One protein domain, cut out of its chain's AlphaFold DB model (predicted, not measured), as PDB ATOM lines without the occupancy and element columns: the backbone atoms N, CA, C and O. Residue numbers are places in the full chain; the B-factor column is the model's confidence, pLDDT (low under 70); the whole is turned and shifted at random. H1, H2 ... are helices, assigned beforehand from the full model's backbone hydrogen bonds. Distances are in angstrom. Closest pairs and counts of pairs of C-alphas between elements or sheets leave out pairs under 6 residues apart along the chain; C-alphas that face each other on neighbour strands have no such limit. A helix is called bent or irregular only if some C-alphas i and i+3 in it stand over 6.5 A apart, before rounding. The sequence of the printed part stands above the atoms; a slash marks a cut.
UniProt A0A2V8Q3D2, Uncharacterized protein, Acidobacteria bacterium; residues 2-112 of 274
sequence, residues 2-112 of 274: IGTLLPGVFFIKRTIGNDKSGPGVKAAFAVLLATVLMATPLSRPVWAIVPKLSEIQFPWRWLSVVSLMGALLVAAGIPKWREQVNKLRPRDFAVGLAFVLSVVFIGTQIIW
ATOM      1  N   ILE A   2     303.187 141.906 310.569       38.72
ATOM      2  CA  ILE A   2     303.774 140.543 310.548       38.72
ATOM      3  C   ILE A   2     302.914 139.508 311.314       38.72
ATOM      4  O   ILE A   2     302.825 138.354 310.902       38.72
ATOM      5  N   GLY A   3     302.209 139.926 312.374       39.62
ATOM      6  CA  GLY A   3     301.390 139.032 313.209       39.62
ATOM      7  C   GLY A   3     300.152 138.426 312.531       39.62
ATOM      8  O   GLY A   3     299.747 137.327 312.894       39.62
ATOM      9  N   THR A   4     299.576 139.075 311.512       49.09
ATOM     10  CA  THR A   4     298.376 138.571 310.807       49.09
ATOM     11  C   THR A   4     298.698 137.548 309.722       49.09
ATOM     12  O   THR A   4     297.829 136.764 309.336       49.09
ATOM     13  N   LEU A   5     299.945 137.518 309.241       54.00
ATOM     14  CA  LEU A   5     300.355 136.623 308.162       54.00
ATOM     15  C   LEU A   5     300.515 135.181 308.645       54.00
ATOM     16  O   LEU A   5     300.150 134.270 307.918       54.00
ATOM     17  N   LEU A   6     300.996 134.940 309.867       53.47
ATOM     18  CA  LEU A   6     301.270 133.577 310.344       53.47
ATOM     19  C   LEU A   6     299.999 132.713 310.507       53.47
ATOM     20  O   LEU A   6     299.996 131.597 309.984       53.47
ATOM     21  N   PRO A   7     298.900 133.199 311.126       54.16
ATOM     22  CA  PRO A   7     297.625 132.476 311.177       54.16
ATOM     23  C   PRO A   7     297.034 132.220 309.788       54.16
ATOM     24  O   PRO A   7     296.652 131.092 309.473       54.16
ATOM     25  N   GLY A   8     297.006 133.255 308.938       57.53
ATOM     26  CA  GLY A   8     296.439 133.189 307.592       57.53
ATOM     27  C   GLY A   8     297.230 132.261 306.672       57.53
ATOM     28  O   GLY A   8     296.649 131.396 306.025       57.53
ATOM     29  N   VAL A   9     298.562 132.355 306.673       60.09
ATOM     30  CA  VAL A   9     299.458 131.476 305.908       60.09
ATOM     31  C   VAL A   9     299.398 130.040 306.427       60.09
ATOM     32  O   VAL A   9     299.431 129.117 305.618       60.09
ATOM     33  N   PHE A  10     299.251 129.812 307.738       61.03
ATOM     34  CA  PHE A  10     299.053 128.468 308.292       61.03
ATOM     35  C   PHE A  10     297.726 127.850 307.825       61.03
ATOM     36  O   PHE A  10     297.703 126.699 307.377       61.03
ATOM     37  N   PHE A  11     296.638 128.626 307.845       58.31
ATOM     38  CA  PHE A  11     295.332 128.199 307.339       58.31
ATOM     39  C   PHE A  11     295.377 127.935 305.824       58.31
ATOM     40  O   PHE A  11     294.934 126.884 305.358       58.31
ATOM     41  N   ILE A  12     296.003 128.830 305.054       61.72
ATOM     42  CA  ILE A  12     296.197 128.710 303.603       61.72
ATOM     43  C   ILE A  12     297.061 127.483 303.271       61.72
ATOM     44  O   ILE A  12     296.655 126.660 302.454       61.72
ATOM     45  N   LYS A  13     298.196 127.277 303.956       64.38
ATOM     46  CA  LYS A  13     299.067 126.101 303.787       64.38
ATOM     47  C   LYS A  13     298.321 124.802 304.083       64.38
ATOM     48  O   LYS A  13     298.487 123.837 303.348       64.38
ATOM     49  N   ARG A  14     297.466 124.764 305.109       64.19
ATOM     50  CA  ARG A  14     296.640 123.586 305.424       64.19
ATOM     51  C   ARG A  14     295.547 123.332 304.378       64.19
ATOM     52  O   ARG A  14     295.224 122.182 304.101       64.19
ATOM     53  N   THR A  15     295.018 124.390 303.768       59.53
ATOM     54  CA  THR A  15     293.984 124.305 302.721       59.53
ATOM     55  C   THR A  15     294.573 123.896 301.358       59.53
ATOM     56  O   THR A  15     293.932 123.191 300.572       59.53
ATOM     57  N   ILE A  16     295.814 124.308 301.079       61.34
ATOM     58  CA  ILE A  16     296.495 124.149 299.782       61.34
ATOM     59  C   ILE A  16     297.484 122.973 299.768       61.34
ATOM     60  O   ILE A  16     297.707 122.386 298.713       61.34
ATOM     61  N   GLY A  17     298.032 122.590 300.922       54.81
ATOM     62  CA  GLY A  17     299.149 121.650 301.084       54.81
ATOM     63  C   GLY A  17     298.869 120.177 300.788       54.81
ATOM     64  O   GLY A  17     299.711 119.343 301.094       54.81
ATOM     65  N   ASN A  18     297.726 119.844 300.183       56.41
ATOM     66  CA  ASN A  18     297.539 118.535 299.562       56.41
ATOM     67  C   ASN A  18     298.024 118.603 298.108       56.41
ATOM     68  O   ASN A  18     297.677 119.536 297.384       56.41
ATOM     69  N   ASP A  19     298.758 117.578 297.667       54.72
ATOM     70  CA  ASP A  19     299.430 117.474 296.356       54.72
ATOM     71  C   ASP A  19     298.497 117.624 295.128       54.72
ATOM     72  O   ASP A  19     298.927 117.809 293.996       54.72
ATOM     73  N   LYS A  20     297.182 117.658 295.367       59.06
ATOM     74  CA  LYS A  20     296.121 117.942 294.390       59.06
ATOM     75  C   LYS A  20     295.919 119.437 294.076       59.06
ATOM     76  O   LYS A  20     294.913 119.794 293.466       59.06
ATOM     77  N   SER A  21     296.777 120.345 294.545       67.38
ATOM     78  CA  SER A  21     296.699 121.767 294.174       67.38
ATOM     79  C   SER A  21     297.230 121.987 292.752       67.38
ATOM     80  O   SER A  21     298.337 121.569 292.416       67.38
ATOM     81  N   GLY A  22     296.426 122.640 291.906       75.88
ATOM     82  CA  GLY A  22     296.801 122.926 290.520       75.88
ATOM     83  C   GLY A  22     298.045 123.824 290.414       75.88
ATOM     84  O   GLY A  22     298.338 124.585 291.345       75.88
ATOM     85  N   PRO A  23     298.765 123.789 289.277       81.31
ATOM     86  CA  PRO A  23     300.028 124.510 289.089       81.31
ATOM     87  C   PRO A  23     299.910 126.023 289.336       81.31
ATOM     88  O   PRO A  23     300.821 126.622 289.902       81.31
ATOM     89  N   GLY A  24     298.762 126.633 289.015       83.25
ATOM     90  CA  GLY A  24     298.516 128.059 289.267       83.25
ATOM     91  C   GLY A  24     298.496 128.439 290.752       83.25
ATOM     92  O   GLY A  24     299.004 129.493 291.123       83.25
ATOM     93  N   VAL A  25     297.985 127.565 291.626       83.00
ATOM     94  CA  VAL A  25     297.962 127.810 293.080       83.00
ATOM     95  C   VAL A  25     299.374 127.719 293.661       83.00
ATOM     96  O   VAL A  25     299.757 128.549 294.485       83.00
ATOM     97  N   LYS A  26     300.170 126.748 293.191       84.44
ATOM     98  CA  LYS A  26     301.584 126.600 293.572       84.44
ATOM     99  C   LYS A  26     302.394 127.830 293.140       84.44
ATOM    100  O   LYS A  26     303.141 128.377 293.948       84.44
ATOM    101  N   ALA A  27     302.182 128.311 291.912       88.62
ATOM    102  CA  ALA A  27     302.818 129.524 291.402       88.62
ATOM    103  C   ALA A  27     302.428 130.774 292.214       88.62
ATOM    104  O   ALA A  27     303.308 131.498 292.674       88.62
ATOM    105  N   ALA A  28     301.134 130.992 292.471       87.69
ATOM    106  CA  ALA A  28     300.664 132.129 293.266       87.69
ATOM    107  C   ALA A  28     301.227 132.117 294.699       87.69
ATOM    108  O   ALA A  28     301.609 133.161 295.227       87.69
ATOM    109  N   PHE A  29     301.340 130.937 295.318       87.25
ATOM    110  CA  PHE A  29     301.953 130.794 296.638       87.25
ATOM    111  C   PHE A  29     303.454 131.109 296.625       87.25
ATOM    112  O   PHE A  29     303.935 131.811 297.512       87.25
ATOM    113  N   ALA A  30     304.187 130.653 295.604       90.44
ATOM    114  CA  ALA A  30     305.601 130.986 295.440       90.44
ATOM    115  C   ALA A  30     305.815 132.500 295.265       90.44
ATOM    116  O   ALA A  30     306.674 133.078 295.931       90.44
ATOM    117  N   VAL A  31     304.990 133.158 294.441       92.75
ATOM    118  CA  VAL A  31     305.030 134.619 294.256       92.75
ATOM    119  C   VAL A  31     304.693 135.344 295.559       92.75
ATOM    120  O   VAL A  31     305.383 136.297 295.920       92.75
ATOM    121  N   LEU A  32     303.686 134.887 296.312       91.44
ATOM    122  CA  LEU A  32     303.361 135.462 297.618       91.44
ATOM    123  C   LEU A  32     304.556 135.382 298.578       91.44
ATOM    124  O   LEU A  32     304.914 136.387 299.183       91.44
ATOM    125  N   LEU A  33     305.207 134.223 298.694       90.75
ATOM    126  CA  LEU A  33     306.371 134.068 299.571       90.75
ATOM    127  C   LEU A  33     307.541 134.960 299.143       90.75
ATOM    128  O   LEU A  33     308.130 135.638 299.985       90.75
ATOM    129  N   ALA A  34     307.849 134.996 297.844       92.75
ATOM    130  CA  ALA A  34     308.915 135.837 297.307       92.75
ATOM    131  C   ALA A  34     308.652 137.328 297.576       92.75
ATOM    132  O   ALA A  34     309.550 138.060 297.984       92.75
ATOM    133  N   THR A  35     307.410 137.783 297.409       91.94
ATOM    134  CA  THR A  35     307.047 139.195 297.602       91.94
ATOM    135  C   THR A  35     306.942 139.593 299.072       91.94
ATOM    136  O   THR A  35     307.343 140.701 299.426       91.94
ATOM    137  N   VAL A  36     306.524 138.681 299.959       90.75
ATOM    138  CA  VAL A  36     306.653 138.873 301.413       90.75
ATOM    139  C   VAL A  36     308.125 139.003 301.805       90.75
ATOM    140  O   VAL A  36     308.466 139.918 302.547       90.75
ATOM    141  N   LEU A  37     309.012 138.147 301.280       92.31
ATOM    142  CA  LEU A  37     310.451 138.239 301.546       92.31
ATOM    143  C   LEU A  37     311.011 139.601 301.106       92.31
ATOM    144  O   LEU A  37     311.694 140.259 301.894       92.31
ATOM    145  N   MET A  38     310.658 140.056 299.900       92.25
ATOM    146  CA  MET A  38     311.059 141.364 299.362       92.25
ATOM    147  C   MET A  38     310.544 142.555 300.180       92.25
ATOM    148  O   MET A  38     311.201 143.594 300.218       92.25
ATOM    149  N   ALA A  39     309.413 142.412 300.876       91.12
ATOM    150  CA  ALA A  39     308.882 143.440 301.772       91.12
ATOM    151  C   ALA A  39     309.601 143.506 303.136       91.12
ATOM    152  O   ALA A  39     309.307 144.392 303.940       91.12
ATOM    153  N   THR A  40     310.525 142.580 303.427       89.81
ATOM    154  CA  THR A  40     311.222 142.486 304.722       89.81
ATOM    155  C   THR A  40     312.716 142.809 304.614       89.81
ATOM    156  O   THR A  40     313.309 142.637 303.543       89.81
ATOM    157  N   PRO A  41     313.379 143.186 305.731       89.38
ATOM    158  CA  PRO A  41     314.830 143.404 305.769       89.38
ATOM    159  C   PRO A  41     315.676 142.198 305.339       89.38
ATOM    160  O   PRO A  41     316.847 142.369 305.008       89.38
ATOM    161  N   LEU A  42     315.105 140.990 305.310       91.12
ATOM    162  CA  LEU A  42     315.790 139.783 304.838       91.12
ATOM    163  C   LEU A  42     316.193 139.877 303.362       91.12
ATOM    164  O   LEU A  42     317.150 139.235 302.944       91.12
ATOM    165  N   SER A  43     315.500 140.703 302.577       92.38
ATOM    166  CA  SER A  43     315.822 140.907 301.165       92.38
ATOM    167  C   SER A  43     316.991 141.863 300.918       92.38
ATOM    168  O   SER A  43     317.409 141.980 299.771       92.38
ATOM    169  N   ARG A  44     317.566 142.517 301.947       89.88
ATOM    170  CA  ARG A  44     318.666 143.501 301.813       89.88
ATOM    171  C   ARG A  44     319.784 143.100 300.831       89.88
ATOM    172  O   ARG A  44     320.161 143.961 300.040       89.88
ATOM    173  N   PRO A  45     320.282 141.846 300.804       92.75
ATOM    174  CA  PRO A  45     321.294 141.440 299.825       92.75
ATOM    175  C   PRO A  45     320.840 141.618 298.369       92.75
ATOM    176  O   PRO A  45     321.620 142.055 297.532       92.75
ATOM    177  N   VAL A  46     319.566 141.350 298.069       91.12
ATOM    178  CA  VAL A  46     318.990 141.518 296.725       91.12
ATOM    179  C   VAL A  46     318.971 142.994 296.323       91.12
ATOM    180  O   VAL A  46     319.353 143.326 295.204       91.12
ATOM    181  N   TRP A  47     318.593 143.887 297.243       89.06
ATOM    182  CA  TRP A  47     318.599 145.336 297.004       89.06
ATOM    183  C   TRP A  47     320.015 145.892 296.818       89.06
ATOM    184  O   TRP A  47     320.203 146.814 296.034       89.06
ATOM    185  N   ALA A  48     321.012 145.312 297.493       89.50
ATOM    186  CA  ALA A  48     322.412 145.694 297.320       89.50
ATOM    187  C   ALA A  48     322.982 145.260 295.957       89.50
ATOM    188  O   ALA A  48     323.809 145.966 295.387       89.50
ATOM    189  N   ILE A  49     322.535 144.117 295.422       93.88
ATOM    190  CA  ILE A  49     322.996 143.580 294.129       93.88
ATOM    191  C   ILE A  49     322.292 144.254 292.944       93.88
ATOM    192  O   ILE A  49     322.867 144.347 291.861       93.88
ATOM    193  N   VAL A  50     321.054 144.724 293.127       91.44
ATOM    194  CA  VAL A  50     320.246 145.334 292.062       91.44
ATOM    195  C   VAL A  50     319.939 146.797 292.412       91.44
ATOM    196  O   VAL A  50     318.854 147.083 292.921       91.44
ATOM    197  N   PRO A  51     320.846 147.747 292.097       79.62
ATOM    198  CA  PRO A  51     320.702 149.154 292.474       79.62
ATOM    199  C   PRO A  51     319.408 149.795 291.974       79.62
ATOM    200  O   PRO A  51     318.808 150.588 292.679       79.62
ATOM    201  N   LYS A  52     318.896 149.393 290.802       85.25
ATOM    202  CA  LYS A  52     317.612 149.900 290.283       85.25
ATOM    203  C   LYS A  52     316.424 149.632 291.206       85.25
ATOM    204  O   LYS A  52     315.428 150.344 291.126       85.25
ATOM    205  N   LEU A  53     316.496 148.624 292.080       83.12
ATOM    206  CA  LEU A  53     315.436 148.405 293.057       83.12
ATOM    207  C   LEU A  53     315.331 149.582 294.029       83.12
ATOM    208  O   LEU A  53     314.217 149.889 294.421       83.12
ATOM    209  N   SER A  54     316.411 150.304 294.354       78.56
ATOM    210  CA  SER A  54     316.328 151.463 295.258       78.56
ATOM    211  C   SER A  54     315.499 152.623 294.693       78.56
ATOM    212  O   SER A  54     315.033 153.460 295.460       78.56
ATOM    213  N   GLU A  55     315.259 152.662 293.376       81.00
ATOM    214  CA  GLU A  55     314.317 153.607 292.757       81.00
ATOM    215  C   GLU A  55     312.858 153.298 293.148       81.00
ATOM    216  O   GLU A  55     312.005 154.187 293.196       81.00
ATOM    217  N   ILE A  56     312.563 152.039 293.502       75.81
ATOM    218  CA  ILE A  56     311.317 151.621 294.145       75.81
ATOM    219  C   ILE A  56     311.432 152.057 295.606       75.81
ATOM    220  O   ILE A  56     311.755 151.252 296.471       75.81
ATOM    221  N   GLN A  57     311.182 153.347 295.847       73.38
ATOM    222  CA  GLN A  57     311.450 154.112 297.076       73.38
ATOM    223  C   GLN A  57     311.229 153.367 298.406       73.38
ATOM    224  O   GLN A  57     311.878 153.707 299.390       73.38
ATOM    225  N   PHE A  58     310.356 152.346 298.458       82.25
ATOM    226  CA  PHE A  58     310.098 151.580 299.671       82.25
ATOM    227  C   PHE A  58     309.825 150.077 299.454       82.25
ATOM    228  O   PHE A  58     308.989 149.721 298.614       82.25
ATOM    229  N   PRO A  59     310.400 149.182 300.289       85.50
ATOM    230  CA  PRO A  59     310.150 147.736 300.227       85.50
ATOM    231  C   PRO A  59     308.685 147.330 300.437       85.50
ATOM    232  O   PRO A  59     308.230 146.336 299.877       85.50
ATOM    233  N   TRP A  60     307.895 148.101 301.193       83.31
ATOM    234  CA  TRP A  60     306.482 147.772 301.421       83.31
ATOM    235  C   TRP A  60     305.615 147.864 300.158       83.31
ATOM    236  O   TRP A  60     304.495 147.362 300.167       83.31
ATOM    237  N   ARG A  61     306.114 148.430 299.047       89.00
ATOM    238  CA  ARG A  61     305.425 148.382 297.742       89.00
ATOM    239  C   ARG A  61     305.176 146.948 297.265       89.00
ATOM    240  O   ARG A  61     304.192 146.693 296.576       89.00
ATOM    241  N   TRP A  62     305.996 145.988 297.696       90.00
ATOM    242  CA  TRP A  62     305.772 144.569 297.417       90.00
ATOM    243  C   TRP A  62     304.499 144.016 298.075       90.00
ATOM    244  O   TRP A  62     303.937 143.038 297.577       90.00
ATOM    245  N   LEU A  63     303.969 144.670 299.119       89.69
ATOM    246  CA  LEU A  63     302.715 144.269 299.763       89.69
ATOM    247  C   LEU A  63     301.503 144.372 298.828       89.69
ATOM    248  O   LEU A  63     300.542 143.634 299.018       89.69
ATOM    249  N   SER A  64     301.544 145.208 297.785       89.19
ATOM    250  CA  SER A  64     300.485 145.237 296.765       89.19
ATOM    251  C   SER A  64     300.360 143.890 296.045       89.19
ATOM    252  O   SER A  64     299.252 143.394 295.838       89.19
ATOM    253  N   VAL A  65     301.494 143.258 295.725       91.06
ATOM    254  CA  VAL A  65     301.512 141.926 295.102       91.06
ATOM    255  C   VAL A  65     301.113 140.851 296.111       91.06
ATOM    256  O   VAL A  65     300.364 139.940 295.760       91.06
ATOM    257  N   VAL A  66     301.534 140.988 297.375       89.56
ATOM    258  CA  VAL A  66     301.100 140.098 298.467       89.56
ATOM    259  C   VAL A  66     299.578 140.108 298.605       89.56
ATOM    260  O   VAL A  66     298.979 139.040 298.682       89.56
ATOM    261  N   SER A  67     298.944 141.282 298.579       88.56
ATOM    262  CA  SER A  67     297.485 141.411 298.648       88.56
ATOM    263  C   SER A  67     296.790 140.730 297.469       88.56
ATOM    264  O   SER A  67     295.838 139.976 297.676       88.56
ATOM    265  N   LEU A  68     297.288 140.929 296.243       88.94
ATOM    266  CA  LEU A  68     296.730 140.298 295.045       88.94
ATOM    267  C   LEU A  68     296.844 138.767 295.103       88.94
ATOM    268  O   LEU A  68     295.848 138.062 294.942       88.94
ATOM    269  N   MET A  69     298.044 138.240 295.362       87.44
ATOM    270  CA  MET A  69     298.257 136.793 295.462       87.44
ATOM    271  C   MET A  69     297.490 136.199 296.647       87.44
ATOM    272  O   MET A  69     296.906 135.126 296.526       87.44
ATOM    273  N   GLY A  70     297.438 136.910 297.775       84.06
ATOM    274  CA  GLY A  70     296.676 136.520 298.955       84.06
ATOM    275  C   GLY A  70     295.191 136.361 298.643       84.06
ATOM    276  O   GLY A  70     294.616 135.326 298.966       84.06
ATOM    277  N   ALA A  71     294.591 137.326 297.938       84.25
ATOM    278  CA  ALA A  71     293.197 137.247 297.506       84.25
ATOM    279  C   ALA A  71     292.938 136.031 296.599       84.25
ATOM    280  O   ALA A  71     291.977 135.295 296.822       84.25
ATOM    281  N   LEU A  72     293.824 135.766 295.629       84.06
ATOM    282  CA  LEU A  72     293.716 134.598 294.746       84.06
ATOM    283  C   LEU A  72     293.801 133.275 295.519       84.06
ATOM    284  O   LEU A  72     293.018 132.359 295.269       84.06
ATOM    285  N   LEU A  73     294.728 133.167 296.475       82.19
ATOM    286  CA  LEU A  73     294.897 131.961 297.289       82.19
ATOM    287  C   LEU A  73     293.728 131.745 298.253       82.19
ATOM    288  O   LEU A  73     293.302 130.605 298.441       82.19
ATOM    289  N   VAL A  74     293.192 132.820 298.839       80.44
ATOM    290  CA  VAL A  74     291.976 132.762 299.661       80.44
ATOM    291  C   VAL A  74     290.807 132.272 298.813       80.44
ATOM    292  O   VAL A  74     290.171 131.291 299.193       80.44
ATOM    293  N   ALA A  75     290.584 132.864 297.635       80.94
ATOM    294  CA  ALA A  75     289.522 132.454 296.717       80.94
ATOM    295  C   ALA A  75     289.651 130.981 296.290       80.94
ATOM    296  O   ALA A  75     288.676 130.231 296.343       80.94
ATOM    297  N   ALA A  76     290.864 130.530 295.955       79.31
ATOM    298  CA  ALA A  76     291.141 129.130 295.627       79.31
ATOM    299  C   ALA A  76     290.918 128.170 296.815       79.31
ATOM    300  O   ALA A  76     290.683 126.976 296.618       79.31
ATOM    301  N   GLY A  77     291.000 128.675 298.049       75.00
ATOM    302  CA  GLY A  77     290.759 127.920 299.275       75.00
ATOM    303  C   GLY A  77     289.280 127.739 299.632       75.00
ATOM    304  O   GLY A  77     288.953 126.734 300.267       75.00
ATOM    305  N   ILE A  78     288.392 128.645 299.195       77.25
ATOM    306  CA  ILE A  78     286.963 128.675 299.572       77.25
ATOM    307  C   ILE A  78     286.262 127.314 299.400       77.25
ATOM    308  O   ILE A  78     285.624 126.868 300.356       77.25
ATOM    309  N   PRO A  79     286.387 126.594 298.262       75.88
ATOM    310  CA  PRO A  79     285.673 125.327 298.072       75.88
ATOM    311  C   PRO A  79     286.039 124.262 299.114       75.88
ATOM    312  O   PRO A  79     285.211 123.436 299.486       75.88
ATOM    313  N   LYS A  80     287.274 124.306 299.626       72.81
ATOM    314  CA  LYS A  80     287.796 123.343 300.604       72.81
ATOM    315  C   LYS A  80     287.499 123.733 302.049       72.81
ATOM    316  O   LYS A  80     287.714 122.920 302.947       72.81
ATOM    317  N   TRP A  81     287.016 124.949 302.307       73.00
ATOM    318  CA  TRP A  81     286.768 125.410 303.675       73.00
ATOM    319  C   TRP A  81     285.706 124.571 304.383       73.00
ATOM    320  O   TRP A  81     285.924 124.195 305.530       73.00
ATOM    321  N   ARG A  82     284.625 124.173 303.696       66.88
ATOM    322  CA  ARG A  82     283.584 123.308 304.287       66.88
ATOM    323  C   ARG A  82     284.141 121.970 304.786       66.88
ATOM    324  O   ARG A  82     283.811 121.542 305.885       66.88
ATOM    325  N   GLU A  83     285.033 121.343 304.022       69.88
ATOM    326  CA  GLU A  83     285.668 120.075 304.415       69.88
ATOM    327  C   GLU A  83     286.648 120.230 305.587       69.88
ATOM    328  O   GLU A  83     286.850 119.295 306.363       69.88
ATOM    329  N   GLN A  84     287.289 121.396 305.698       70.69
ATOM    330  CA  GLN A  84     288.266 121.677 306.749       70.69
ATOM    331  C   GLN A  84     287.612 122.117 308.059       70.69
ATOM    332  O   GLN A  84     288.151 121.792 309.116       70.69
ATOM    333  N   VAL A  85     286.451 122.782 308.008       71.44
ATOM    334  CA  VAL A  85     285.675 123.179 309.198       71.44
ATOM    335  C   VAL A  85     285.330 121.961 310.060       71.44
ATOM    336  O   VAL A  85     285.529 121.981 311.271       71.44
ATOM    337  N   ASN A  86     284.951 120.848 309.430       72.75
ATOM    338  CA  ASN A  86     284.650 119.596 310.134       72.75
ATOM    339  C   ASN A  86     285.894 118.904 310.735       72.75
ATOM    340  O   ASN A  86     285.763 117.918 311.454       72.75
ATOM    341  N   LYS A  87     287.108 119.388 310.435       77.25
ATOM    342  CA  LYS A  87     288.397 118.835 310.899       77.25
ATOM    343  C   LYS A  87     289.151 119.799 311.824       77.25
ATOM    344  O   LYS A  87     290.353 119.609 312.059       77.25
ATOM    345  N   LEU A  88     288.492 120.857 312.299       76.12
ATOM    346  CA  LEU A  88     289.103 121.844 313.184       76.12
ATOM    347  C   LEU A  88     289.417 121.219 314.545       76.12
ATOM    348  O   LEU A  88     288.620 120.494 315.131       76.12
ATOM    349  N   ARG A  89     290.619 121.499 315.042       82.12
ATOM    350  CA  ARG A  89     291.083 121.131 316.381       82.12
ATOM    351  C   ARG A  89     291.031 122.366 317.291       82.12
ATOM    352  O   ARG A  89     291.091 123.479 316.774       82.12
ATOM    353  N   PRO A  90     291.042 122.218 318.630       81.50
ATOM    354  CA  PRO A  90     291.051 123.353 319.565       81.50
ATOM    355  C   PRO A  90     292.127 124.417 319.271       81.50
ATOM    356  O   PRO A  90     291.862 125.613 319.350       81.50
ATOM    357  N   ARG A  91     293.320 124.000 318.821       78.31
ATOM    358  CA  ARG A  91     294.389 124.920 318.384       78.31
ATOM    359  C   ARG A  91     293.978 125.843 317.229       78.31
ATOM    360  O   ARG A  91     294.455 126.965 317.149       78.31
ATOM    361  N   ASP A  92     293.118 125.370 316.330       76.75
ATOM    362  CA  ASP A  92     292.702 126.123 315.148       76.75
ATOM    363  C   ASP A  92     291.743 127.256 315.553       76.75
ATOM    364  O   ASP A  92     291.796 128.338 314.973       76.75
ATOM    365  N   PHE A  93     290.948 127.051 316.610       80.88
ATOM    366  CA  PHE A  93     290.147 128.109 317.229       80.88
ATOM    367  C   PHE A  93     291.020 129.172 317.896       80.88
ATOM    368  O   PHE A  93     290.745 130.354 317.734       80.88
ATOM    369  N   ALA A  94     292.104 128.783 318.576       80.94
ATOM    370  CA  ALA A  94     293.051 129.746 319.145       80.94
ATOM    371  C   ALA A  94     293.733 130.594 318.055       80.94
ATOM    372  O   ALA A  94     293.848 131.809 318.192       80.94
ATOM    373  N   VAL A  95     294.125 129.970 316.938       78.19
ATOM    374  CA  VAL A  95     294.695 130.663 315.768       78.19
ATOM    375  C   VAL A  95     293.665 131.590 315.112       78.19
ATOM    376  O   VAL A  95     293.992 132.729 314.777       78.19
ATOM    377  N   GLY A  96     292.417 131.135 314.960       79.62
ATOM    378  CA  GLY A  96     291.316 131.947 314.440       79.62
ATOM    379  C   GLY A  96     290.989 133.138 315.343       79.62
ATOM    380  O   GLY A  96     290.856 134.257 314.854       79.62
ATOM    381  N   LEU A  97     290.945 132.930 316.658       82.31
ATOM    382  CA  LEU A  97     290.740 133.990 317.642       82.31
ATOM    383  C   LEU A  97     291.880 135.010 317.600       82.31
ATOM    384  O   LEU A  97     291.617 136.205 317.528       82.31
ATOM    385  N   ALA A  98     293.138 134.562 317.570       81.88
ATOM    386  CA  ALA A  98     294.290 135.451 317.437       81.88
ATOM    387  C   ALA A  98     294.229 136.285 316.144       81.88
ATOM    388  O   ALA A  98     294.551 137.476 316.158       81.88
ATOM    389  N   PHE A  99     293.775 135.687 315.037       80.94
ATOM    390  CA  PHE A  99     293.552 136.402 313.782       80.94
ATOM    391  C   PHE A  99     292.455 137.466 313.916       80.94
ATOM    392  O   PHE A  99     292.693 138.621 313.569       80.94
ATOM    393  N   VAL A 100     291.290 137.112 314.470       84.31
ATOM    394  CA  VAL A 100     290.179 138.054 314.691       84.31
ATOM    395  C   VAL A 100     290.611 139.199 315.606       84.31
ATOM    396  O   VAL A 100     290.420 140.358 315.249       84.31
ATOM    397  N   LEU A 101     291.266 138.902 316.732       87.25
ATOM    398  CA  LEU A 101     291.795 139.917 317.647       87.25
ATOM    399  C   LEU A 101     292.801 140.839 316.951       87.25
ATOM    400  O   LEU A 101     292.771 142.045 317.167       87.25
ATOM    401  N   SER A 102     293.647 140.299 316.069       82.50
ATOM    402  CA  SER A 102     294.586 141.109 315.285       82.50
ATOM    403  C   SER A 102     293.873 142.037 314.298       82.50
ATOM    404  O   SER A 102     294.274 143.188 314.148       82.50
ATOM    405  N   VAL A 103     292.815 141.564 313.630       83.69
ATOM    406  CA  VAL A 103     292.001 142.391 312.722       83.69
ATOM    407  C   VAL A 103     291.280 143.492 313.497       83.69
ATOM    408  O   VAL A 103     291.323 144.647 313.082       83.69
ATOM    409  N   VAL A 104     290.678 143.158 314.642       88.06
ATOM    410  CA  VAL A 104     290.010 144.128 315.523       88.06
ATOM    411  C   VAL A 104     291.005 145.162 316.045       88.06
ATOM    412  O   VAL A 104     290.716 146.355 316.004       88.06
ATOM    413  N   PHE A 105     292.195 144.742 316.476       85.88
ATOM    414  CA  PHE A 105     293.253 145.654 316.906       85.88
ATOM    415  C   PHE A 105     293.663 146.614 315.783       85.88
ATOM    416  O   PHE A 105     293.705 147.816 316.000       85.88
ATOM    417  N   ILE A 106     293.906 146.114 314.565       83.69
ATOM    418  CA  ILE A 106     294.248 146.973 313.419       83.69
ATOM    419  C   ILE A 106     293.104 147.949 313.115       83.69
ATOM    420  O   ILE A 106     293.345 149.140 312.938       83.69
ATOM    421  N   GLY A 107     291.865 147.458 313.079       84.06
ATOM    422  CA  GLY A 107     290.693 148.289 312.821       84.06
ATOM    423  C   GLY A 107     290.528 149.405 313.850       84.06
ATOM    424  O   GLY A 107     290.314 150.548 313.470       84.06
ATOM    425  N   THR A 108     290.688 149.090 315.135       84.06
ATOM    426  CA  THR A 108     290.437 150.034 316.236       84.06
ATOM    427  C   THR A 108     291.613 150.960 316.534       84.06
ATOM    428  O   THR A 108     291.385 152.122 316.834       84.06
ATOM    429  N   GLN A 109     292.852 150.470 316.460       82.88
ATOM    430  CA  GLN A 109     294.042 151.219 316.887       82.88
ATOM    431  C   GLN A 109     294.793 151.886 315.735       82.88
ATOM    432  O   GLN A 109     295.559 152.810 315.970       82.88
ATOM    433  N   ILE A 110     294.638 151.392 314.503       78.81
ATOM    434  CA  ILE A 110     295.375 151.920 313.346       78.81
ATOM    435  C   ILE A 110     294.432 152.650 312.392       78.81
ATOM    436  O   ILE A 110     294.769 153.720 311.902       78.81
ATOM    437  N   ILE A 111     293.266 152.068 312.095       78.00
ATOM    438  CA  ILE A 111     292.351 152.617 311.083       78.00
ATOM    439  C   ILE A 111     291.386 153.638 311.691       78.00
ATOM    440  O   ILE A 111     291.126 154.666 311.072       78.00
ATOM    441  N   TRP A 112     290.847 153.377 312.884       71.31
ATOM    442  CA  TRP A 112     289.793 154.213 313.470       71.31
ATOM    443  C   TRP A 112     290.225 155.633 313.834       71.31
ATOM    444  O   TRP A 112     289.371 156.509 313.912       71.31
TER     445      TRP A 112
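Overview. This is residues 2 to 112 of the 274 residues of an uncharacterized protein of Acidobacteria bacterium (UniProt A0A2V8Q3D2). Look first for one long, kinked helix, H5, with H2 packed on it and residues 12 to 16 of H1 packed on its later part; H6 packs on residues 3 to 8 of H1, and residues 107 to 112 stick out. At one end of the longest axis H3 and H4 make a small head. The printed part has 111 residues, with six named helices, H1 to H6 in order, and no named strand: all helix. It is only just loose, close to compact, with a radius of gyration of the C-alphas of 16.2 A, and flat, spanning 50 by 39 by 19 A.

Along the chain. Find C-alpha 59 at (310.150, 147.736, 300.227); from there H5 runs 35.8 A to residue 85, irregular, with C-alphas 76 and 79 7.1 A apart. H2 is residues 23 to 38, 22.6 A. H1, residues 2 to 16, 20.9 A, begins at (303.774, 140.543, 310.548). H3 is residues 41 to 49, irregular, with C-alphas 42 and 45 7.6 A apart; H4 is residues 51 to 55. H6, residues 90 to 111, 30.5 A, ends at (292.351, 152.617, 311.083).

Arrangement. H1, H2 and H5 form an up and down bundle, each running against the one before. H2 touches H5, closest C-alphas Leu 32 and Val 66, 5.2 A, at a steep tilt of 40 degrees. H1 touches H5 at Thr 15 and Gly 77, closest C-alphas 5.9 A apart, and H6 at Pro 7 and Val 95, 5.7 A. H3 is near H2; H4 and H5 are apart. Each O i to N i+4 pair is within hydrogen-bond range in H2, against 8 of 11 in H1, 3 of 5 in H3, 16 of 23 in H5, 17 of 18 in H6 and 0 of 1 in H4, where 2 of 2 O i to N i+3 pairs are.

Size, cuts and confidence. The C-alphas farthest apart, those of Pro 51 and Asn 86, are 49.9 A apart. The printed part has no cut and no long link. pLDDT is under 70 at residues 2 to 21 and 82 to 83.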